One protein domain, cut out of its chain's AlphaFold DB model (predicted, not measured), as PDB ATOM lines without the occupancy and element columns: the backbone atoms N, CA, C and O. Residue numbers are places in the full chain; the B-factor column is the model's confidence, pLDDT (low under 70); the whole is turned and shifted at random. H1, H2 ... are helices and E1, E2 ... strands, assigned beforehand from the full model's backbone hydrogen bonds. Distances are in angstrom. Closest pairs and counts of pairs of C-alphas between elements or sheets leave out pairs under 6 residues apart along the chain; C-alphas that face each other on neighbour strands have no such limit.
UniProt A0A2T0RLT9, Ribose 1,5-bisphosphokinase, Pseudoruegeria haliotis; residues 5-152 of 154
ATOM      1  N   LEU A   5     -34.652 -13.514 -19.919       97.31
ATOM      2  CA  LEU A   5     -33.250 -13.855 -19.732       97.31
ATOM      3  C   LEU A   5     -32.537 -12.637 -19.153       97.31
ATOM      4  O   LEU A   5     -32.445 -11.605 -19.805       97.31
ATOM      5  N   ILE A   6     -32.028 -12.741 -17.936       96.69
ATOM      6  CA  ILE A   6     -31.262 -11.690 -17.278       96.69
ATOM      7  C   ILE A   6     -29.776 -11.980 -17.504       96.69
ATOM      8  O   ILE A   6     -29.206 -12.906 -16.927       96.69
ATOM      9  N   GLY A   7     -29.149 -11.196 -18.375       96.00
ATOM     10  CA  GLY A   7     -27.727 -11.272 -18.682       96.00
ATOM     11  C   GLY A   7     -26.900 -10.431 -17.718       96.00
ATOM     12  O   GLY A   7     -26.921  -9.204 -17.792       96.00
ATOM     13  N   VAL A   8     -26.134 -11.074 -16.840       94.12
ATOM     14  CA  VAL A   8     -25.239 -10.392 -15.897       94.12
ATOM     15  C   VAL A   8     -23.900 -10.111 -16.562       94.12
ATOM     16  O   VAL A   8     -23.181 -11.033 -16.953       94.12
ATOM     17  N   VAL A   9     -23.542  -8.831 -16.653       91.62
ATOM     18  CA  VAL A   9     -22.278  -8.349 -17.221       91.62
ATOM     19  C   VAL A   9     -21.552  -7.441 -16.237       91.62
ATOM     20  O   VAL A   9     -22.134  -6.911 -15.301       91.62
ATOM     21  N   GLY A  10     -20.249  -7.263 -16.429       87.12
ATOM     22  CA  GLY A  10     -19.428  -6.399 -15.581       87.12
ATOM     23  C   GLY A  10     -17.950  -6.770 -15.652       87.12
ATOM     24  O   GLY A  10     -17.621  -7.819 -16.229       87.12
ATOM     25  N   PRO A  11     -17.051  -5.947 -15.080       81.19
ATOM     26  CA  PRO A  11     -15.617  -6.213 -15.051       81.19
ATOM     27  C   PRO A  11     -15.273  -7.614 -14.530       81.19
ATOM     28  O   PRO A  11     -16.033  -8.249 -13.790       81.19
ATOM     29  N   SER A  12     -14.101  -8.111 -14.919       72.88
ATOM     30  CA  SER A  12     -13.521  -9.284 -14.267       72.88
ATOM     31  C   SER A  12     -13.335  -8.995 -12.770       72.88
ATOM     32  O   SER A  12     -12.970  -7.878 -12.419       72.88
ATOM     33  N   GLY A  13     -13.641  -9.952 -11.890       68.56
ATOM     34  CA  GLY A  13     -13.503  -9.773 -10.435       68.56
ATOM     35  C   GLY A  13     -14.576  -8.914  -9.742       68.56
ATOM     36  O   GLY A  13     -14.472  -8.668  -8.545       68.56
ATOM     37  N   VAL A  14     -15.631  -8.478 -10.442       78.31
ATOM     38  CA  VAL A  14     -16.733  -7.704  -9.823       78.31
ATOM     39  C   VAL A  14     -17.654  -8.541  -8.917       78.31
ATOM     40  O   VAL A  14     -18.475  -7.978  -8.208       78.31
ATOM     41  N   GLY A  15     -17.531  -9.875  -8.933       78.12
ATOM     42  CA  GLY A  15     -18.360 -10.770  -8.111       78.12
ATOM     43  C   GLY A  15     -19.656 -11.259  -8.774       78.12
ATOM     44  O   GLY A  15     -20.588 -11.629  -8.069       78.12
ATOM     45  N   LYS A  16     -19.728 -11.291 -10.120       83.50
ATOM     46  CA  LYS A  16     -20.929 -11.725 -10.875       83.50
ATOM     47  C   LYS A  16     -21.510 -13.052 -10.384       83.50
ATOM     48  O   LYS A  16     -22.705 -13.118 -10.145       83.50
ATOM     49  N   ASP A  17     -20.678 -14.079 -10.215       84.62
ATOM     50  CA  ASP A  17     -21.159 -15.417  -9.848       84.62
ATOM     51  C   ASP A  17     -21.713 -15.455  -8.416       84.62
ATOM     52  O   ASP A  17     -22.725 -16.107  -8.167       84.62
ATOM     53  N   SER A  18     -21.100 -14.711  -7.489       82.50
ATOM     54  CA  SER A  18     -21.602 -14.557  -6.118       82.50
ATOM     55  C   SER A  18     -22.957 -13.850  -6.104       82.50
ATOM     56  O   SER A  18     -23.893 -14.344  -5.482       82.50
ATOM     57  N   VAL A  19     -23.088 -12.745  -6.846       85.88
ATOM     58  CA  VAL A  19     -24.357 -12.015  -6.999       85.88
ATOM     59  C   VAL A  19     -25.425 -12.903  -7.630       85.88
ATOM     60  O   VAL A  19     -26.554 -12.935  -7.158       85.88
ATOM     61  N   MET A  20     -25.074 -13.656  -8.673       87.81
ATOM     62  CA  MET A  20     -26.011 -14.556  -9.336       87.81
ATOM     63  C   MET A  20     -26.535 -15.641  -8.401       87.81
ATOM     64  O   MET A  20     -27.741 -15.869  -8.368       87.81
ATOM     65  N   ARG A  21     -25.648 -16.276  -7.625       87.62
ATOM     66  CA  ARG A  21     -26.040 -17.285  -6.636       87.62
ATOM     67  C   ARG A  21     -26.974 -16.688  -5.582       87.62
ATOM     68  O   ARG A  21     -28.064 -17.214  -5.389       87.62
ATOM     69  N   ALA A  22     -26.591 -15.555  -4.991       86.56
ATOM     70  CA  ALA A  22     -27.410 -14.873  -3.991       86.56
ATOM     71  C   ALA A  22     -28.795 -14.484  -4.541       86.56
ATOM     72  O   ALA A  22     -29.802 -14.673  -3.869       86.56
ATOM     73  N   LEU A  23     -28.873 -13.999  -5.787       88.62
ATOM     74  CA  LEU A  23     -30.149 -13.682  -6.435       88.62
ATOM     75  C   LEU A  23     -31.015 -14.925  -6.655       88.62
ATOM     76  O   LEU A  23     -32.214 -14.861  -6.407       88.62
ATOM     77  N   SER A  24     -30.433 -16.044  -7.100       89.38
ATOM     78  CA  SER A  24     -31.192 -17.288  -7.294       89.38
ATOM     79  C   SER A  24     -31.686 -17.913  -5.988       89.38
ATOM     80  O   SER A  24     -32.684 -18.620  -5.992       89.38
ATOM     81  N   GLU A  25     -30.999 -17.652  -4.874       89.81
ATOM     82  CA  GLU A  25     -31.418 -18.099  -3.540       89.81
ATOM     83  C   GLU A  25     -32.499 -17.179  -2.951       89.81
ATOM     84  O   GLU A  25     -33.417 -17.649  -2.286       89.81
ATOM     85  N   ALA A  26     -32.410 -15.870  -3.207       90.25
ATOM     86  CA  ALA A  26     -33.324 -14.871  -2.653       90.25
ATOM     87  C   ALA A  26     -34.634 -14.706  -3.442       90.25
ATOM     88  O   ALA A  26     -35.629 -14.255  -2.874       90.25
ATOM     89  N   VAL A  27     -34.642 -15.013  -4.743       90.12
ATOM     90  CA  VAL A  27     -35.800 -14.817  -5.626       90.12
ATOM     91  C   VAL A  27     -36.361 -16.177  -6.049       90.12
ATOM     92  O   VAL A  27     -35.748 -16.847  -6.884       90.12
ATOM     93  N   PRO A  28     -37.537 -16.578  -5.527       87.81
ATOM     94  CA  PRO A  28     -38.239 -17.766  -5.997       87.81
ATOM     95  C   PRO A  28     -38.434 -17.730  -7.519       87.81
ATOM     96  O   PRO A  28     -38.654 -16.669  -8.102       87.81
ATOM     97  N   ASP A  29     -38.328 -18.892  -8.163       90.44
ATOM     98  CA  ASP A  29     -38.502 -19.084  -9.611       90.44
ATOM     99  C   ASP A  29     -37.447 -18.425 -10.529       90.44
ATOM    100  O   ASP A  29     -37.543 -18.537 -11.757       90.44
ATOM    101  N   LEU A  30     -36.393 -17.801  -9.979       94.19
ATOM    102  CA  LEU A  30     -35.247 -17.315 -10.756       94.19
ATOM    103  C   LEU A  30     -34.199 -18.421 -10.962       94.19
ATOM    104  O   LEU A  30     -33.366 -18.696 -10.100       94.19
ATOM    105  N   ALA A  31     -34.196 -19.038 -12.143       94.81
ATOM    106  CA  ALA A  31     -33.304 -20.154 -12.450       94.81
ATOM    107  C   ALA A  31     -31.919 -19.701 -12.950       94.81
ATOM    108  O   ALA A  31     -31.807 -18.892 -13.871       94.81
ATOM    109  N   LEU A  32     -30.844 -20.296 -12.422       94.25
ATOM    110  CA  LEU A  32     -29.497 -20.115 -12.973       94.25
ATOM    111  C   LEU A  32     -29.329 -20.861 -14.302       94.25
ATOM    112  O   LEU A  32     -29.682 -22.033 -14.434       94.25
ATOM    113  N   VAL A  33     -28.709 -20.191 -15.271       94.00
ATOM    114  CA  VAL A  33     -28.265 -20.781 -16.535       94.00
ATOM    115  C   VAL A  33     -26.768 -21.035 -16.472       94.00
ATOM    116  O   VAL A  33     -25.956 -20.107 -16.401       94.00
ATOM    117  N   TRP A  34     -26.402 -22.305 -16.591       88.81
ATOM    118  CA  TRP A  34     -25.016 -22.715 -16.754       88.81
ATOM    119  C   TRP A  34     -24.619 -22.642 -18.225       88.81
ATOM    120  O   TRP A  34     -25.205 -23.297 -19.086       88.81
ATOM    121  N   ARG A  35     -23.594 -21.842 -18.510       90.19
ATOM    122  CA  ARG A  35     -22.955 -21.808 -19.826       90.19
ATOM    123  C   ARG A  35     -21.993 -22.984 -19.967       90.19
ATOM    124  O   ARG A  35     -21.246 -23.297 -19.041       90.19
ATOM    125  N   VAL A  36     -21.985 -23.599 -21.141       91.88
ATOM    126  CA  VAL A  36     -20.961 -24.570 -21.528       91.88
ATOM    127  C   VAL A  36     -19.739 -23.794 -21.996       91.88
ATOM    128  O   VAL A  36     -19.882 -22.845 -22.760       91.88
ATOM    129  N   ILE A  37     -18.550 -24.157 -21.526       90.56
ATOM    130  CA  ILE A  37     -17.305 -23.431 -21.803       90.56
ATOM    131  C   ILE A  37     -16.268 -24.421 -22.321       90.56
ATOM    132  O   ILE A  37     -16.224 -25.560 -21.869       90.56
ATOM    133  N   THR A  38     -15.414 -24.025 -23.256       91.06
ATOM    134  CA  THR A  38     -14.249 -24.850 -23.591       91.06
ATOM    135  C   THR A  38     -13.191 -24.757 -22.505       91.06
ATOM    136  O   THR A  38     -12.885 -23.662 -22.039       91.06
ATOM    137  N   GLY A  39     -12.571 -25.874 -22.146       82.38
ATOM    138  CA  GLY A  39     -11.456 -25.893 -21.209       82.38
ATOM    139  C   GLY A  39     -10.889 -27.293 -21.032       82.38
ATOM    140  O   GLY A  39     -11.424 -28.270 -21.559       82.38
ATOM    141  N   VAL A  40      -9.796 -27.397 -20.279       61.56
ATOM    142  CA  VAL A  40      -9.287 -28.702 -19.849       61.56
ATOM    143  C   VAL A  40     -10.301 -29.283 -18.854       61.56
ATOM    144  O   VAL A  40     -10.635 -28.596 -17.882       61.56
ATOM    145  N   PRO A  41     -10.826 -30.503 -19.071       56.22
ATOM    146  CA  PRO A  41     -11.625 -31.183 -18.060       56.22
ATOM    147  C   PRO A  41     -10.787 -31.300 -16.783       56.22
ATOM    148  O   PRO A  41      -9.691 -31.860 -16.819       56.22
ATOM    149  N   LYS A  42     -11.245 -30.736 -15.660       51.50
ATOM    150  CA  LYS A  42     -10.550 -30.953 -14.386       51.50
ATOM    151  C   LYS A  42     -10.716 -32.425 -14.010       51.50
ATOM    152  O   LYS A  42     -11.839 -32.907 -13.893       51.50
ATOM    153  N   LEU A  43      -9.603 -33.133 -13.828       39.16
ATOM    154  CA  LEU A  43      -9.598 -34.471 -13.242       39.16
ATOM    155  C   LEU A  43     -10.144 -34.368 -11.806       39.16
ATOM    156  O   LEU A  43      -9.467 -33.840 -10.930       39.16
ATOM    157  N   GLY A  44     -11.370 -34.849 -11.585       43.84
ATOM    158  CA  GLY A  44     -11.884 -35.168 -10.249       43.84
ATOM    159  C   GLY A  44     -12.599 -34.065  -9.460       43.84
ATOM    160  O   GLY A  44     -12.268 -33.866  -8.297       43.84
ATOM    161  N   GLY A  45     -13.624 -33.398 -10.003       35.34
ATOM    162  CA  GLY A  45     -14.555 -32.680  -9.117       35.34
ATOM    163  C   GLY A  45     -15.509 -31.709  -9.797       35.34
ATOM    164  O   GLY A  45     -15.106 -30.606 -10.149       35.34
ATOM    165  N   GLU A  46     -16.763 -32.150  -9.902       34.41
ATOM    166  CA  GLU A  46     -17.989 -31.440 -10.298       34.41
ATOM    167  C   GLU A  46     -18.019 -30.823 -11.714       34.41
ATOM    168  O   GLU A  46     -17.400 -29.808 -12.033       34.41
ATOM    169  N   ASP A  47     -18.808 -31.483 -12.568       47.62
ATOM    170  CA  ASP A  47     -19.019 -31.253 -14.000       47.62
ATOM    171  C   ASP A  47     -19.807 -29.953 -14.284       47.62
ATOM    172  O   ASP A  47     -20.906 -29.949 -14.838       47.62
ATOM    173  N   PHE A  48     -19.263 -28.792 -13.923       52.22
ATOM    174  CA  PHE A  48     -19.869 -27.516 -14.311       52.22
ATOM    175  C   PHE A  48     -19.393 -27.100 -15.707       52.22
ATOM    176  O   PHE A  48     -18.506 -26.267 -15.877       52.22
ATOM    177  N   GLY A  49     -19.990 -27.711 -16.733       62.06
ATOM    178  CA  GLY A  49     -20.091 -27.160 -18.090       62.06
ATOM    179  C   GLY A  49     -18.810 -27.048 -18.928       62.06
ATOM    180  O   GLY A  49     -18.908 -26.615 -20.077       62.06
ATOM    181  N   SER A  50     -17.630 -27.424 -18.428       77.12
ATOM    182  CA  SER A  50     -16.400 -27.395 -19.231       77.12
ATOM    183  C   SER A  50     -16.322 -28.604 -20.166       77.12
ATOM    184  O   SER A  50     -16.463 -29.747 -19.735       77.12
ATOM    185  N   VAL A  51     -16.091 -28.382 -21.456       88.75
ATOM    186  CA  VAL A  51     -15.897 -29.446 -22.453       88.75
ATOM    187  C   VAL A  51     -14.628 -29.197 -23.259       88.75
ATOM    188  O   VAL A  51     -14.169 -28.066 -23.389       88.75
ATOM    189  N   SER A  52     -14.058 -30.246 -23.852       90.69
ATOM    190  CA  SER A  52     -12.980 -30.051 -24.823       90.69
ATOM    191  C   SER A  52     -13.483 -29.272 -26.042       90.69
ATOM    192  O   SER A  52     -14.661 -29.361 -26.401       90.69
ATOM    193  N   LEU A  53     -12.581 -28.549 -26.711       92.19
ATOM    194  CA  LEU A  53     -12.905 -27.799 -27.925       92.19
ATOM    195  C   LEU A  53     -13.576 -28.676 -29.006       92.19
ATOM    196  O   LEU A  53     -14.686 -28.332 -29.410       92.19
ATOM    197  N   PRO A  54     -13.050 -29.867 -29.365       94.00
ATOM    198  CA  PRO A  54     -13.713 -30.718 -30.354       94.00
ATOM    199  C   PRO A  54     -15.114 -31.178 -29.926       94.00
ATOM    200  O   PRO A  54     -15.995 -31.376 -30.759       94.00
ATOM    201  N   LYS A  55     -15.353 -31.378 -28.620       93.50
ATOM    202  CA  LYS A  55     -16.686 -31.737 -28.106       93.50
ATOM    203  C   LYS A  55     -17.637 -30.543 -28.165       93.50
ATOM    204  O   LYS A  55     -18.811 -30.739 -28.467       93.50
ATOM    205  N   PHE A  56     -17.149 -29.335 -27.882       94.44
ATOM    206  CA  PHE A  56     -17.925 -28.108 -28.028       94.44
ATOM    207  C   PHE A  56     -18.379 -27.918 -29.474       94.44
ATOM    208  O   PHE A  56     -19.571 -27.774 -29.714       94.44
ATOM    209  N   GLU A  57     -17.452 -27.993 -30.428       95.44
ATOM    210  CA  GLU A  57     -17.726 -27.777 -31.855       95.44
ATOM    211  C   GLU A  57     -18.721 -28.798 -32.407       95.44
ATOM    212  O   GLU A  57     -19.657 -28.427 -33.109       95.44
ATOM    213  N   ARG A  58     -18.607 -30.075 -32.013       96.69
ATOM    214  CA  ARG A  58     -19.616 -31.089 -32.371       96.69
ATOM    215  C   ARG A  58     -21.008 -30.749 -31.839       96.69
ATOM    216  O   ARG A  58     -21.994 -30.964 -32.532       96.69
ATOM    217  N   ARG A  59     -21.103 -30.231 -30.610       95.88
ATOM    218  CA  ARG A  59     -22.382 -29.811 -30.016       95.88
ATOM    219  C   ARG A  59     -22.938 -28.557 -30.688       95.88
ATOM    220  O   ARG A  59     -24.143 -28.484 -30.900       95.88
ATOM    221  N   GLU A  60     -22.075 -27.603 -31.028       96.31
ATOM    222  CA  GLU A  60     -22.436 -26.397 -31.780       96.31
ATOM    223  C   GLU A  60     -22.990 -26.772 -33.162       96.31
ATOM    224  O   GLU A  60     -24.103 -26.373 -33.491       96.31
ATOM    225  N   ALA A  61     -22.293 -27.635 -33.910       97.00
ATOM    226  CA  ALA A  61     -22.740 -28.128 -35.214       97.00
ATOM    227  C   ALA A  61     -24.061 -28.919 -35.148       97.00
ATOM    228  O   ALA A  61     -24.851 -28.884 -36.086       97.00
ATOM    229  N   ALA A  62     -24.324 -29.599 -34.030       96.69
ATOM    230  CA  ALA A  62     -25.580 -30.307 -33.785       96.69
ATOM    231  C   ALA A  62     -26.730 -29.397 -33.297       96.69
ATOM    232  O   ALA A  62     -27.799 -29.902 -32.963       96.69
ATOM    233  N   GLY A  63     -26.528 -28.076 -33.200       95.69
ATOM    234  CA  GLY A  63     -27.565 -27.132 -32.764       95.69
ATOM    235  C   GLY A  63     -27.876 -27.178 -31.264       95.69
ATOM    236  O   GLY A  63     -28.952 -26.762 -30.841       95.69
ATOM    237  N   ALA A  64     -26.954 -27.672 -30.429       95.88
ATOM    238  CA  ALA A  64     -27.188 -27.839 -28.990       95.88
ATOM    239  C   ALA A  64     -27.256 -26.515 -28.198       95.88
ATOM    240  O   ALA A  64     -27.601 -26.524 -27.012       95.88
ATOM    241  N   PHE A  65     -26.891 -25.393 -28.819       97.00
ATOM    242  CA  PHE A  65     -26.824 -24.080 -28.188       97.00
ATOM    243  C   PHE A  65     -27.743 -23.089 -28.900       97.00
ATOM    244  O   PHE A  65     -27.785 -23.061 -30.126       97.00
ATOM    245  N   CYS A  66     -28.443 -22.243 -28.142       96.31
ATOM    246  CA  CYS A  66     -29.177 -21.117 -28.727       96.31
ATOM    247  C   CYS A  66     -28.256 -19.924 -29.007       96.31
ATOM    248  O   CYS A  66     -28.516 -19.146 -29.920       96.31
ATOM    249  N   LEU A  67     -27.177 -19.789 -28.234       97.06
ATOM    250  CA  LEU A  67     -26.180 -18.735 -28.368       97.06
ATOM    251  C   LEU A  67     -24.792 -19.331 -28.175       97.06
ATOM    252  O   LEU A  67     -24.556 -20.007 -27.173       97.06
ATOM    253  N   THR A  68     -23.860 -19.010 -29.066       97.19
ATOM    254  CA  THR A  68     -22.431 -19.263 -28.870       97.19
ATOM    255  C   THR A  68     -21.624 -17.991 -29.096       97.19
ATOM    256  O   THR A  68     -21.993 -17.125 -29.888       97.19
ATOM    257  N   TRP A  69     -20.518 -17.843 -28.368       95.12
ATOM    258  CA  TRP A  69     -19.574 -16.749 -28.582       95.12
ATOM    259  C   TRP A  69     -18.160 -17.151 -28.166       95.12
ATOM    260  O   TRP A  69     -17.942 -18.156 -27.488       95.12
ATOM    261  N   ARG A  70     -17.185 -16.339 -28.578       93.56
ATOM    262  CA  ARG A  70     -15.763 -16.514 -28.267       93.56
ATOM    263  C   ARG A  70     -15.267 -15.334 -27.432       93.56
ATOM    264  O   ARG A  70     -15.578 -14.180 -27.735       93.56
ATOM    265  N   ALA A  71     -14.507 -15.609 -26.378       86.06
ATOM    266  CA  ALA A  71     -13.855 -14.584 -25.563       86.06
ATOM    267  C   ALA A  71     -12.629 -15.167 -24.850       86.06
ATOM    268  O   ALA A  71     -12.659 -16.308 -24.404       86.06
ATOM    269  N   HIS A  72     -11.551 -14.386 -24.729       84.31
ATOM    270  CA  HIS A  72     -10.340 -14.788 -23.993       84.31
ATOM    271  C   HIS A  72      -9.777 -16.171 -24.395       84.31
ATOM    272  O   HIS A  72      -9.298 -16.914 -23.546       84.31
ATOM    273  N   GLY A  73      -9.863 -16.531 -25.681       87.31
ATOM    274  CA  GLY A  73      -9.390 -17.826 -26.193       87.31
ATOM    275  C   GLY A  73     -10.285 -19.029 -25.865       87.31
ATOM    276  O   GLY A  73      -9.895 -20.155 -26.148       87.31
ATOM    277  N   LEU A  74     -11.472 -18.810 -25.289       90.75
ATOM    278  CA  LEU A  74     -12.445 -19.854 -24.961       90.75
ATOM    279  C   LEU A  74     -13.733 -19.680 -25.777       90.75
ATOM    280  O   LEU A  74     -14.110 -18.560 -26.144       90.75
ATOM    281  N   HIS A  75     -14.426 -20.786 -26.037       93.81
ATOM    282  CA  HIS A  75     -15.776 -20.806 -26.590       93.81
ATOM    283  C   HIS A  75     -16.785 -20.989 -25.467       93.81
ATOM    284  O   HIS A  75     -16.557 -21.737 -24.516       93.81
ATOM    285  N   TYR A  76     -17.909 -20.307 -25.604       94.38
ATOM    286  CA  TYR A  76     -19.002 -20.314 -24.652       94.38
ATOM    287  C   TYR A  76     -20.297 -20.622 -25.390       94.38
ATOM    288  O   TYR A  76     -20.494 -20.145 -26.506       94.38
ATOM    289  N   GLY A  77     -21.182 -21.392 -24.762       95.50
ATOM    290  CA  GLY A  77     -22.480 -21.767 -25.309       95.50
ATOM    291  C   GLY A  77     -23.581 -21.708 -24.255       95.50
ATOM    292  O   GLY A  77     -23.408 -22.221 -23.149       95.50
ATOM    293  N   ILE A  78     -24.718 -21.105 -24.595       95.88
ATOM    294  CA  ILE A  78     -25.962 -21.211 -23.823       95.88
ATOM    295  C   ILE A  78     -26.772 -22.383 -24.383       95.88
ATOM    296  O   ILE A  78     -27.038 -22.383 -25.587       95.88
ATOM    297  N   PRO A  79     -27.174 -23.362 -23.553       95.88
ATOM    298  CA  PRO A  79     -28.021 -24.474 -23.978       95.88
ATOM    299  C   PRO A  79     -29.289 -24.037 -24.727       95.88
ATOM    300  O   PRO A  79     -29.914 -23.030 -24.393       95.88
ATOM    301  N   GLY A  80     -29.663 -24.801 -25.757       94.69
ATOM    302  CA  GLY A  80     -30.780 -24.469 -26.648       94.69
ATOM    303  C   GLY A  80     -32.143 -24.328 -25.958       94.69
ATOM    304  O   GLY A  80     -32.970 -23.523 -26.393       94.69
ATOM    305  N   ASP A  81     -32.366 -25.051 -24.859       95.44
ATOM    306  CA  ASP A  81     -33.618 -25.040 -24.095       95.44
ATOM    307  C   ASP A  81     -33.884 -23.698 -23.400       95.44
ATOM    308  O   ASP A  81     -35.042 -23.341 -23.193       95.44
ATOM    309  N   VAL A  82     -32.842 -22.913 -23.103       96.31
ATOM    310  CA  VAL A  82     -32.970 -21.615 -22.418       96.31
ATOM    311  C   VAL A  82     -33.906 -20.677 -23.174       96.31
ATOM    312  O   VAL A  82     -34.786 -20.068 -22.569       96.31
ATOM    313  N   ARG A  83     -33.780 -20.601 -24.504       94.81
ATOM    314  CA  ARG A  83     -34.647 -19.741 -25.327       94.81
ATOM    315  C   ARG A  83     -36.113 -20.168 -25.223       94.81
ATOM    316  O   ARG A  83     -36.992 -19.321 -25.098       94.81
ATOM    317  N   LEU A  84     -36.375 -21.476 -25.246       93.88
ATOM    318  CA  LEU A  84     -37.729 -22.021 -25.132       93.88
ATOM    319  C   LEU A  84     -38.311 -21.774 -23.738       93.88
ATOM    320  O   LEU A  84     -39.452 -21.345 -23.616       93.88
ATOM    321  N   ARG A  85     -37.524 -21.989 -22.683       96.44
ATOM    322  CA  ARG A  85     -37.954 -21.770 -21.295       96.44
ATOM    323  C   ARG A  85     -38.316 -20.313 -21.026       96.44
ATOM    324  O   ARG A  85     -39.342 -20.055 -20.400       96.44
ATOM    325  N   VAL A  86     -37.521 -19.373 -21.537       96.81
ATOM    326  CA  VAL A  86     -37.820 -17.936 -21.458       96.81
ATOM    327  C   VAL A  86     -39.119 -17.611 -22.199       96.81
ATOM    328  O   VAL A  86     -39.999 -16.973 -21.620       96.81
ATOM    329  N   ALA A  87     -39.299 -18.125 -23.421       93.88
ATOM    330  CA  ALA A  87     -40.540 -17.945 -24.180       93.88
ATOM    331  C   ALA A  87     -41.773 -18.527 -23.454       93.88
ATOM    332  O   ALA A  87     -42.863 -17.968 -23.539       93.88
ATOM    333  N   MET A  88     -41.595 -19.606 -22.684       94.81
ATOM    334  CA  MET A  88     -42.640 -20.222 -21.855       94.81
ATOM    335  C   MET A  88     -42.897 -19.502 -20.520       94.81
ATOM    336  O   MET A  88     -43.724 -19.963 -19.738       94.81
ATOM    337  N   GLY A  89     -42.220 -18.387 -20.229       96.06
ATOM    338  CA  GLY A  89     -42.472 -17.609 -19.012       96.06
ATOM    339  C   GLY A  89     -41.393 -17.700 -17.935       96.06
ATOM    340  O   GLY A  89     -41.533 -17.044 -16.907       96.06
ATOM    341  N   SER A  90     -40.318 -18.470 -18.140       96.75
ATOM    342  CA  SER A  90     -39.277 -18.643 -17.114       96.75
ATOM    343  C   SER A  90     -38.439 -17.377 -16.918       96.75
ATOM    344  O   SER A  90     -38.052 -16.715 -17.885       96.75
ATOM    345  N   MET A  91     -38.091 -17.093 -15.663       96.69
ATOM    346  CA  MET A  91     -37.093 -16.092 -15.291       96.69
ATOM    347  C   MET A  91     -35.744 -16.785 -15.131       96.69
ATOM    348  O   MET A  91     -35.601 -17.719 -14.346       96.69
ATOM    349  N   MET A  92     -34.753 -16.367 -15.912       96.94
ATOM    350  CA  MET A  92     -33.471 -17.062 -15.994       96.94
ATOM    351  C   MET A  92     -32.307 -16.083 -15.875       96.94
ATOM    352  O   MET A  92     -32.361 -15.001 -16.446       96.94
ATOM    353  N   LEU A  93     -31.241 -16.457 -15.171       96.00
ATOM    354  CA  LEU A  93     -30.074 -15.612 -14.914       96.00
ATOM    355  C   LEU A  93     -28.821 -16.239 -15.531       96.00
ATOM    356  O   LEU A  93     -28.478 -17.378 -15.216       96.00
ATOM    357  N   VAL A  94     -28.108 -15.503 -16.388       95.25
ATOM    358  CA  VAL A  94     -26.926 -16.007 -17.109       95.25
ATOM    359  C   VAL A  94     -25.738 -15.047 -17.026       95.25
ATOM    360  O   VAL A  94     -25.879 -13.838 -17.193       95.25
ATOM    361  N   ASN A  95     -24.535 -15.583 -16.805       92.75
ATOM    362  CA  ASN A  95     -23.292 -14.808 -16.842       92.75
ATOM    363  C   ASN A  95     -22.847 -14.602 -18.298       92.75
ATOM    364  O   ASN A  95     -22.379 -15.544 -18.952       92.75
ATOM    365  N   LEU A  96     -22.934 -13.362 -18.779       92.44
ATOM    366  CA  LEU A  96     -22.507 -12.965 -20.117       92.44
ATOM    367  C   LEU A  96     -21.226 -12.132 -20.080       92.44
ATOM    368  O   LEU A  96     -20.842 -11.516 -19.085       92.44
ATOM    369  N   SER A  97     -20.571 -12.082 -21.234       88.56
ATOM    370  CA  SER A  97     -19.544 -11.080 -21.508       88.56
ATOM    371  C   SER A  97     -20.125  -9.973 -22.387       88.56
ATOM    372  O   SER A  97     -21.106 -10.192 -23.097       88.56
ATOM    373  N   ARG A  98     -19.534  -8.772 -22.350       89.31
ATOM    374  CA  ARG A  98     -20.065  -7.617 -23.096       89.31
ATOM    375  C   ARG A  98     -20.144  -7.859 -24.606       89.31
ATOM    376  O   ARG A  98     -21.094  -7.401 -25.224       89.31
ATOM    377  N   ASN A  99     -19.194  -8.596 -25.185       88.94
ATOM    378  CA  ASN A  99     -19.202  -8.888 -26.623       88.94
ATOM    379  C   ASN A  99     -20.317  -9.874 -27.034       88.94
ATOM    380  O   ASN A  99     -20.666  -9.930 -28.206       88.94
ATOM    381  N   ALA A 100     -20.901 -10.607 -26.081       94.00
ATOM    382  CA  ALA A 100     -22.003 -11.530 -26.326       94.00
ATOM    383  C   ALA A 100     -23.375 -10.839 -26.313       94.00
ATOM    384  O   ALA A 100     -24.345 -11.438 -26.760       94.00
ATOM    385  N   LEU A 101     -23.476  -9.600 -25.808       93.25
ATOM    386  CA  LEU A 101     -24.760  -8.917 -25.603       93.25
ATOM    387  C   LEU A 101     -25.534  -8.689 -26.903       93.25
ATOM    388  O   LEU A 101     -26.735  -8.927 -26.929       93.25
ATOM    389  N   GLY A 102     -24.853  -8.273 -27.976       92.62
ATOM    390  CA  GLY A 102     -25.505  -8.050 -29.270       92.62
ATOM    391  C   GLY A 102     -26.124  -9.335 -29.822       92.62
ATOM    392  O   GLY A 102     -27.309  -9.369 -30.134       92.62
ATOM    393  N   LEU A 103     -25.346 -10.424 -29.843       94.50
ATOM    394  CA  LEU A 103     -25.841 -11.736 -30.266       94.50
ATOM    395  C   LEU A 103     -26.962 -12.241 -29.346       94.50
ATOM    396  O   LEU A 103     -27.981 -12.714 -29.835       94.50
ATOM    397  N   ALA A 104     -26.814 -12.093 -28.026       95.31
ATOM    398  CA  ALA A 104     -27.830 -12.502 -27.061       95.31
ATOM    399  C   ALA A 104     -29.164 -11.772 -27.272       95.31
ATOM    400  O   ALA A 104     -30.207 -12.414 -27.202       95.31
ATOM    401  N   ALA A 105     -29.134 -10.469 -27.571       94.56
ATOM    402  CA  ALA A 105     -30.332  -9.681 -27.856       94.56
ATOM    403  C   ALA A 105     -31.025 -10.124 -29.157       94.56
ATOM    404  O   ALA A 105     -32.252 -10.130 -29.227       94.56
ATOM    405  N   CYS A 106     -30.260 -10.546 -30.172       94.56
ATOM    406  CA  CYS A 106     -30.819 -11.133 -31.392       94.56
ATOM    407  C   CYS A 106     -31.414 -12.533 -31.151       94.56
ATOM    408  O   CYS A 106     -32.434 -12.875 -31.745       94.56
ATOM    409  N   THR A 107     -30.789 -13.346 -30.296       95.12
ATOM    410  CA  THR A 107     -31.224 -14.720 -30.000       95.12
ATOM    411  C   THR A 107     -32.432 -14.776 -29.059       95.12
ATOM    412  O   THR A 107     -33.301 -15.636 -29.223       95.12
ATOM    413  N   VAL A 108     -32.464 -13.908 -28.045       95.19
ATOM    414  CA  VAL A 108     -33.490 -13.866 -26.994       95.19
ATOM    415  C   VAL A 108     -33.992 -12.424 -26.858       95.19
ATOM    416  O   VAL A 108     -33.391 -11.636 -26.125       95.19
ATOM    417  N   PRO A 109     -35.082 -12.056 -27.554       92.56
ATOM    418  CA  PRO A 109     -35.632 -10.697 -27.519       92.56
ATOM    419  C   PRO A 109     -36.048 -10.218 -26.119       92.56
ATOM    420  O   PRO A 109     -36.095  -9.019 -25.865       92.56
ATOM    421  N   GLU A 110     -36.328 -11.141 -25.198       94.94
ATOM    422  CA  GLU A 110     -36.674 -10.884 -23.796       94.94
ATOM    423  C   GLU A 110     -35.447 -10.668 -22.885       94.94
ATOM    424  O   GLU A 110     -35.559 -10.757 -21.655       94.94
ATOM    425  N   LEU A 111     -34.267 -10.423 -23.466       95.81
ATOM    426  CA  LEU A 111     -33.041 -10.135 -22.729       95.81
ATOM    427  C   LEU A 111     -33.171  -8.838 -21.913       95.81
ATOM    428  O   LEU A 111     -33.507  -7.775 -22.428       95.81
ATOM    429  N   VAL A 112     -32.807  -8.920 -20.636       95.50
ATOM    430  CA  VAL A 112     -32.574  -7.778 -19.748       95.50
ATOM    431  C   VAL A 112     -31.123  -7.822 -19.303       95.50
ATOM    432  O   VAL A 112     -30.629  -8.873 -18.897       95.50
ATOM    433  N   VAL A 113     -30.419  -6.692 -19.366       93.88
ATOM    434  CA  VAL A 113     -29.003  -6.643 -18.992       93.88
ATOM    435  C   VAL A 113     -28.854  -6.099 -17.579       93.88
ATOM    436  O   VAL A 113     -29.266  -4.976 -17.286       93.88
ATOM    437  N   LEU A 114     -28.211  -6.894 -16.727       92.06
ATOM    438  CA  LEU A 114     -27.791  -6.512 -15.388       92.06
ATOM    439  C   LEU A 114     -26.307  -6.148 -15.413       92.06
ATOM    440  O   LEU A 114     -25.443  -7.029 -15.414       92.06
ATOM    441  N   HIS A 115     -25.989  -4.854 -15.452       90.19
ATOM    442  CA  HIS A 115     -24.599  -4.408 -15.432       90.19
ATOM    443  C   HIS A 115     -24.131  -4.167 -13.996       90.19
ATOM    444  O   HIS A 115     -24.598  -3.243 -13.335       90.19
ATOM    445  N   LEU A 116     -23.188  -4.991 -13.537       86.00
ATOM    446  CA  LEU A 116     -22.491  -4.801 -12.272       86.00
ATOM    447  C   LEU A 116     -21.256  -3.931 -12.486       86.00
ATOM    448  O   LEU A 116     -20.328  -4.307 -13.212       86.00
ATOM    449  N   THR A 117     -21.219  -2.793 -11.806       78.94
ATOM    450  CA  THR A 117     -20.066  -1.890 -11.801       78.94
ATOM    451  C   THR A 117     -19.421  -1.847 -10.425       78.94
ATOM    452  O   THR A 117     -20.110  -1.926  -9.418       78.94
ATOM    453  N   VAL A 118     -18.107  -1.655 -10.378       74.44
ATOM    454  CA  VAL A 118     -17.344  -1.438  -9.143       74.44
ATOM    455  C   VAL A 118     -16.390  -0.274  -9.364       74.44
ATOM    456  O   VAL A 118     -15.886  -0.095 -10.476       74.44
ATOM    457  N   SER A 119     -16.130   0.526  -8.328       73.81
ATOM    458  CA  SER A 119     -15.174   1.625  -8.461       73.81
ATOM    459  C   SER A 119     -13.770   1.084  -8.805       73.81
ATOM    460  O   SER A 119     -13.334   0.087  -8.217       73.81
ATOM    461  N   PRO A 120     -13.020   1.727  -9.722       64.75
ATOM    462  CA  PRO A 120     -11.692   1.256 -10.127       64.75
ATOM    463  C   PRO A 120     -10.715   1.102  -8.957       64.75
ATOM    464  O   PRO A 120      -9.918   0.169  -8.938       64.75
ATOM    465  N   ARG A 121     -10.811   1.975  -7.943       65.62
ATOM    466  CA  ARG A 121      -9.995   1.899  -6.720       65.62
ATOM    467  C   ARG A 121     -10.290   0.636  -5.911       65.62
ATOM    468  O   ARG A 121      -9.359   0.005  -5.422       65.62
ATOM    469  N   LEU A 122     -11.560   0.246  -5.781       67.75
ATOM    470  CA  LEU A 122     -11.938  -0.976  -5.070       67.75
ATOM    471  C   LEU A 122     -11.526  -2.223  -5.861       67.75
ATOM    472  O   LEU A 122     -11.005  -3.173  -5.283       67.75
ATOM    473  N   LEU A 123     -11.682  -2.192  -7.189       65.56
ATOM    474  CA  LEU A 123     -11.233  -3.275  -8.061       65.56
ATOM    475  C   LEU A 123      -9.711  -3.462  -7.995       65.56
ATOM    476  O   LEU A 123      -9.249  -4.584  -7.826       65.56
ATOM    477  N   ALA A 124      -8.935  -2.376  -8.056       62.88
ATOM    478  CA  ALA A 124      -7.479  -2.422  -7.927       62.88
ATOM    479  C   ALA A 124      -7.046  -2.983  -6.565       62.88
ATOM    480  O   ALA A 124      -6.179  -3.849  -6.511       62.88
ATOM    481  N   ARG A 125      -7.698  -2.568  -5.469       63.44
ATOM    482  CA  ARG A 125      -7.437  -3.131  -4.133       63.44
ATOM    483  C   ARG A 125      -7.726  -4.631  -4.079       63.44
ATOM    484  O   ARG A 125      -6.907  -5.363  -3.539       63.44
ATOM    485  N   ARG A 126      -8.823  -5.100  -4.687       66.00
ATOM    486  CA  ARG A 126      -9.153  -6.537  -4.779       66.00
ATOM    487  C   ARG A 126      -8.147  -7.324  -5.620       66.00
ATOM    488  O   ARG A 126      -7.794  -8.438  -5.261       66.00
ATOM    489  N   LEU A 127      -7.664  -6.746  -6.719       60.41
ATOM    490  CA  LEU A 127      -6.664  -7.387  -7.578       60.41
ATOM    491  C   LEU A 127      -5.280  -7.465  -6.908       60.41
ATOM    492  O   LEU A 127      -4.567  -8.443  -7.116       60.41
ATOM    493  N   ILE A 128      -4.913  -6.465  -6.096       61.53
ATOM    494  CA  ILE A 128      -3.610  -6.372  -5.411       61.53
ATOM    495  C   ILE A 128      -3.581  -7.182  -4.100       61.53
ATOM    496  O   ILE A 128      -2.550  -7.760  -3.773       61.53
ATOM    497  N   ALA A 129      -4.691  -7.267  -3.358       55.91
ATOM    498  CA  ALA A 129      -4.740  -7.873  -2.019       55.91
ATOM    499  C   ALA A 129      -4.667  -9.416  -1.973       55.91
ATOM    500  O   ALA A 129      -4.722  -9.982  -0.884       55.91
ATOM    501  N   GLY A 130      -4.505 -10.103  -3.108       46.00
ATOM    502  CA  GLY A 130      -4.146 -11.523  -3.111       46.00
ATOM    503  C   GLY A 130      -4.926 -12.383  -4.098       46.00
ATOM    504  O   GLY A 130      -5.994 -12.890  -3.784       46.00
ATOM    505  N   GLY A 131      -4.299 -12.626  -5.252       43.12
ATOM    506  CA  GLY A 131      -4.214 -13.951  -5.876       43.12
ATOM    507  C   GLY A 131      -5.499 -14.560  -6.444       43.12
ATOM    508  O   GLY A 131      -6.277 -15.175  -5.726       43.12
ATOM    509  N   GLY A 132      -5.641 -14.485  -7.772       43.75
ATOM    510  CA  GLY A 132      -6.418 -15.393  -8.630       43.75
ATOM    511  C   GLY A 132      -7.551 -16.218  -7.996       43.75
ATOM    512  O   GLY A 132      -7.315 -17.267  -7.410       43.75
ATOM    513  N   TRP A 133      -8.793 -15.794  -8.240       44.75
ATOM    514  CA  TRP A 133     -10.016 -16.610  -8.385       44.75
ATOM    515  C   TRP A 133     -10.384 -17.700  -7.354       44.75
ATOM    516  O   TRP A 133     -11.335 -18.431  -7.620       44.75
ATOM    517  N   MET A 134      -9.740 -17.834  -6.189       37.06
ATOM    518  CA  MET A 134     -10.076 -18.956  -5.288       37.06
ATOM    519  C   MET A 134     -10.157 -18.640  -3.793       37.06
ATOM    520  O   MET A 134     -10.396 -19.547  -2.999       37.06
ATOM    521  N   ARG A 135     -10.016 -17.383  -3.363       35.47
ATOM    522  CA  ARG A 135     -10.125 -17.058  -1.934       35.47
ATOM    523  C   ARG A 135     -10.573 -15.620  -1.700       35.47
ATOM    524  O   ARG A 135      -9.761 -14.770  -1.392       35.47
ATOM    525  N   GLN A 136     -11.866 -15.361  -1.851       36.16
ATOM    526  CA  GLN A 136     -12.593 -14.369  -1.047       36.16
ATOM    527  C   GLN A 136     -14.086 -14.547  -1.335       36.16
ATOM    528  O   GLN A 136     -14.632 -14.052  -2.313       36.16
ATOM    529  N   ARG A 137     -14.715 -15.390  -0.512       41.94
ATOM    530  CA  ARG A 137     -16.157 -15.388  -0.269       41.94
ATOM    531  C   ARG A 137     -16.343 -14.486   0.951       41.94
ATOM    532  O   ARG A 137     -15.994 -14.919   2.044       41.94
ATOM    533  N   SER A 138     -16.806 -13.252   0.784       38.66
ATOM    534  CA  SER A 138     -17.230 -12.429   1.923       38.66
ATOM    535  C   SER A 138     -18.395 -11.520   1.547       38.66
ATOM    536  O   SER A 138     -18.394 -10.918   0.474       38.66
ATOM    537  N   ASP A 139     -19.354 -11.399   2.464       35.91
ATOM    538  CA  ASP A 139     -20.638 -10.701   2.311       35.91
ATOM    539  C   ASP A 139     -20.534  -9.189   2.020       35.91
ATOM    540  O   ASP A 139     -21.494  -8.574   1.549       35.91
ATOM    541  N   ASP A 140     -19.358  -8.581   2.207       35.16
ATOM    542  CA  ASP A 140     -19.094  -7.172   1.874       35.16
ATOM    543  C   ASP A 140     -19.161  -6.868   0.363       35.16
ATOM    544  O   ASP A 140     -19.290  -5.709  -0.046       35.16
ATOM    545  N   ASP A 141     -19.114  -7.894  -0.490       40.16
ATOM    546  CA  ASP A 141     -19.060  -7.730  -1.943       40.16
ATOM    547  C   ASP A 141     -20.338  -7.149  -2.561       40.16
ATOM    548  O   ASP A 141     -20.266  -6.503  -3.612       40.16
ATOM    549  N   LEU A 142     -21.484  -7.313  -1.896       39.53
ATOM    550  CA  LEU A 142     -22.790  -6.873  -2.392       39.53
ATOM    551  C   LEU A 142     -23.011  -5.357  -2.258       39.53
ATOM    552  O   LEU A 142     -23.784  -4.786  -3.023       39.53
ATOM    553  N   ARG A 143     -22.322  -4.679  -1.329       38.31
ATOM    554  CA  ARG A 143     -22.607  -3.265  -1.000       38.31
ATOM    555  C   ARG A 143     -21.976  -2.247  -1.952       38.31
ATOM    556  O   ARG A 143     -22.409  -1.100  -1.981       38.31
ATOM    557  N   ALA A 144     -20.964  -2.640  -2.727       36.97
ATOM    558  CA  ALA A 144     -20.220  -1.730  -3.607       36.97
ATOM    559  C   ALA A 144     -20.537  -1.891  -5.103       36.97
ATOM    560  O   ALA A 144     -19.965  -1.175  -5.930       36.97
ATOM    561  N   ALA A 145     -21.409  -2.837  -5.457       40.69
ATOM    562  CA  ALA A 145     -21.857  -3.015  -6.825       40.69
ATOM    563  C   ALA A 145     -23.038  -2.076  -7.104       40.69
ATOM    564  O   ALA A 145     -24.086  -2.189  -6.474       40.69
ATOM    565  N   SER A 146     -22.887  -1.149  -8.051       47.44
ATOM    566  CA  SER A 146     -24.039  -0.385  -8.549       47.44
ATOM    567  C   SER A 146     -24.751  -1.188  -9.631       47.44
ATOM    568  O   SER A 146     -24.108  -1.778 -10.503       47.44
ATOM    569  N   LEU A 147     -26.080  -1.218  -9.542       47.12
ATOM    570  CA  LEU A 147     -26.958  -1.912 -10.472       47.12
ATOM    571  C   LEU A 147     -27.428  -0.940 -11.553       47.12
ATOM    572  O   LEU A 147     -27.983   0.112 -11.239       47.12
ATOM    573  N   HIS A 148     -27.244  -1.293 -12.821       56.31
ATOM    574  CA  HIS A 148     -27.968  -0.652 -13.916       56.31
ATOM    575  C   HIS A 148     -28.757  -1.706 -14.684       56.31
ATOM    576  O   HIS A 148     -28.180  -2.673 -15.190       56.31
ATOM    577  N   LEU A 149     -30.072  -1.497 -14.753       49.66
ATOM    578  CA  LEU A 149     -30.970  -2.235 -15.629       49.66
ATOM    579  C   LEU A 149     -31.037  -1.484 -16.955       49.66
ATOM    580  O   LEU A 149     -31.593  -0.392 -17.029       49.66
ATOM    581  N   GLY A 150     -30.432  -2.063 -17.986       50.44
ATOM    582  CA  GLY A 150     -30.590  -1.595 -19.358       50.44
ATOM    583  C   GLY A 150     -31.598  -2.475 -20.084       50.44
ATOM    584  O   GLY A 150     -31.472  -3.702 -20.065       50.44
ATOM    585  N   THR A 151     -32.572  -1.862 -20.748       47.28
ATOM    586  CA  THR A 151     -33.279  -2.516 -21.849       47.28
ATOM    587  C   THR A 151     -32.465  -2.271 -23.114       47.28
ATOM    588  O   THR A 151     -32.069  -1.142 -23.400       47.28
ATOM    589  N   THR A 152     -32.158  -3.318 -23.877       45.47
ATOM    590  CA  THR A 152     -31.667  -3.143 -25.248       45.47
ATOM    591  C   THR A 152     -32.839  -2.649 -26.092       45.47
ATOM    592  O   THR A 152     -33.601  -3.443 -26.637       45.47
TER     593      THR A 152
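Overview. This is residues 5 to 152 of the 154 residues of the protein "Ribose 1,5-bisphosphokinase" of Pseudoruegeria haliotis (UniProt A0A2T0RLT9). A strongly twisted sheet of five strands has H1 over one face and H3 and H4 over the other; H4 also packs on a smaller sheet of three strands, whose opposite face H2 covers. E2 of the large sheet runs on into E3 of the small one, and H5 with the stretch to H6 makes a far loop before E8 comes back beside E7. The printed part has 148 residues, with six named helices and eight named strands in the order E1 H1 E2 E3 H2 E4 E5 H3 E6 H4 E7 H5 H6 E8. The class is mixed, helices and strands: the large sheet, E2 E6 E1 E7 E8, is mixed and the small one, E3 E5 E4, antiparallel. The whole is compact, with a radius of gyration of the C-alphas of 15.9 A and spans of 44 by 37 by 27 A.

Arrangement. Look first at E2, residues 30 to 33, E6, residues 91 to 95, E1, residues 5 to 9, and E7, residues 111 to 117, parallel neighbours in that order; N 31 and O 91 are 2.9 A apart, N 6 and O 92 2.7 A, N 7 and O 112 2.8 A. E8, residues 146 to 151, is antiparallel to E7, with N 115 and O 148 at 3.1 A. H1, residues 16 to 26, and H4, residues 98 to 107, make three layers with this sheet, helices on both its faces, at heights over the sheet of 8.2 A and 9.4 A. H3, residues 81 to 87, is on the same face as H4, over E6. In the small sheet, E5, residues 74 to 79, has E3, residues 36 to 38, and E4, residues 65 to 71, as neighbours; N 36 and O 77 are 2.8 A apart, and in the hairpin E4 and E5, N 76 and O 69 2.9 A. H4 is over E4, closest at the C-alphas of Trp 69 and Ala 100, 6.2 A; H2, residues 53 to 61, is on the opposite face, closest to E3 at the C-alphas of Leu 53 and Thr 38, 5.4 A. E1 H1 E2, E3 H2 E4 and E6 H4 E7 are split strand-helix-strand units, each with another strand between its two, and right-handed crossovers. H5, residues 120 to 128, and H6, residues 139 to 142, are on neither sheet. Every O i to N i+4 pair is within hydrogen-bond range in H1, H2, H3 and H5, and 4 of 6 in H4; H6 is too short for one.

Along the chain. Find C-alpha 5 at (-33.250, -13.855, -19.732), where E1 begins. H1 starts at C-alpha 16, (-20.929, -11.725, -10.875), and runs 15.2 A; E7 runs 18.9 A. E8 ends at C-alpha 151, (-33.279, -2.516, -21.849).

Size, cuts and confidence. The two C-alphas farthest apart, Ala 62 and Arg 121, are 44.9 A apart. The printed part has no cut. The long link, E3 to H2, has 14 residues. The pLDDT is under 70 at residue 13, residues 40 to 49 and residues 120 to 152.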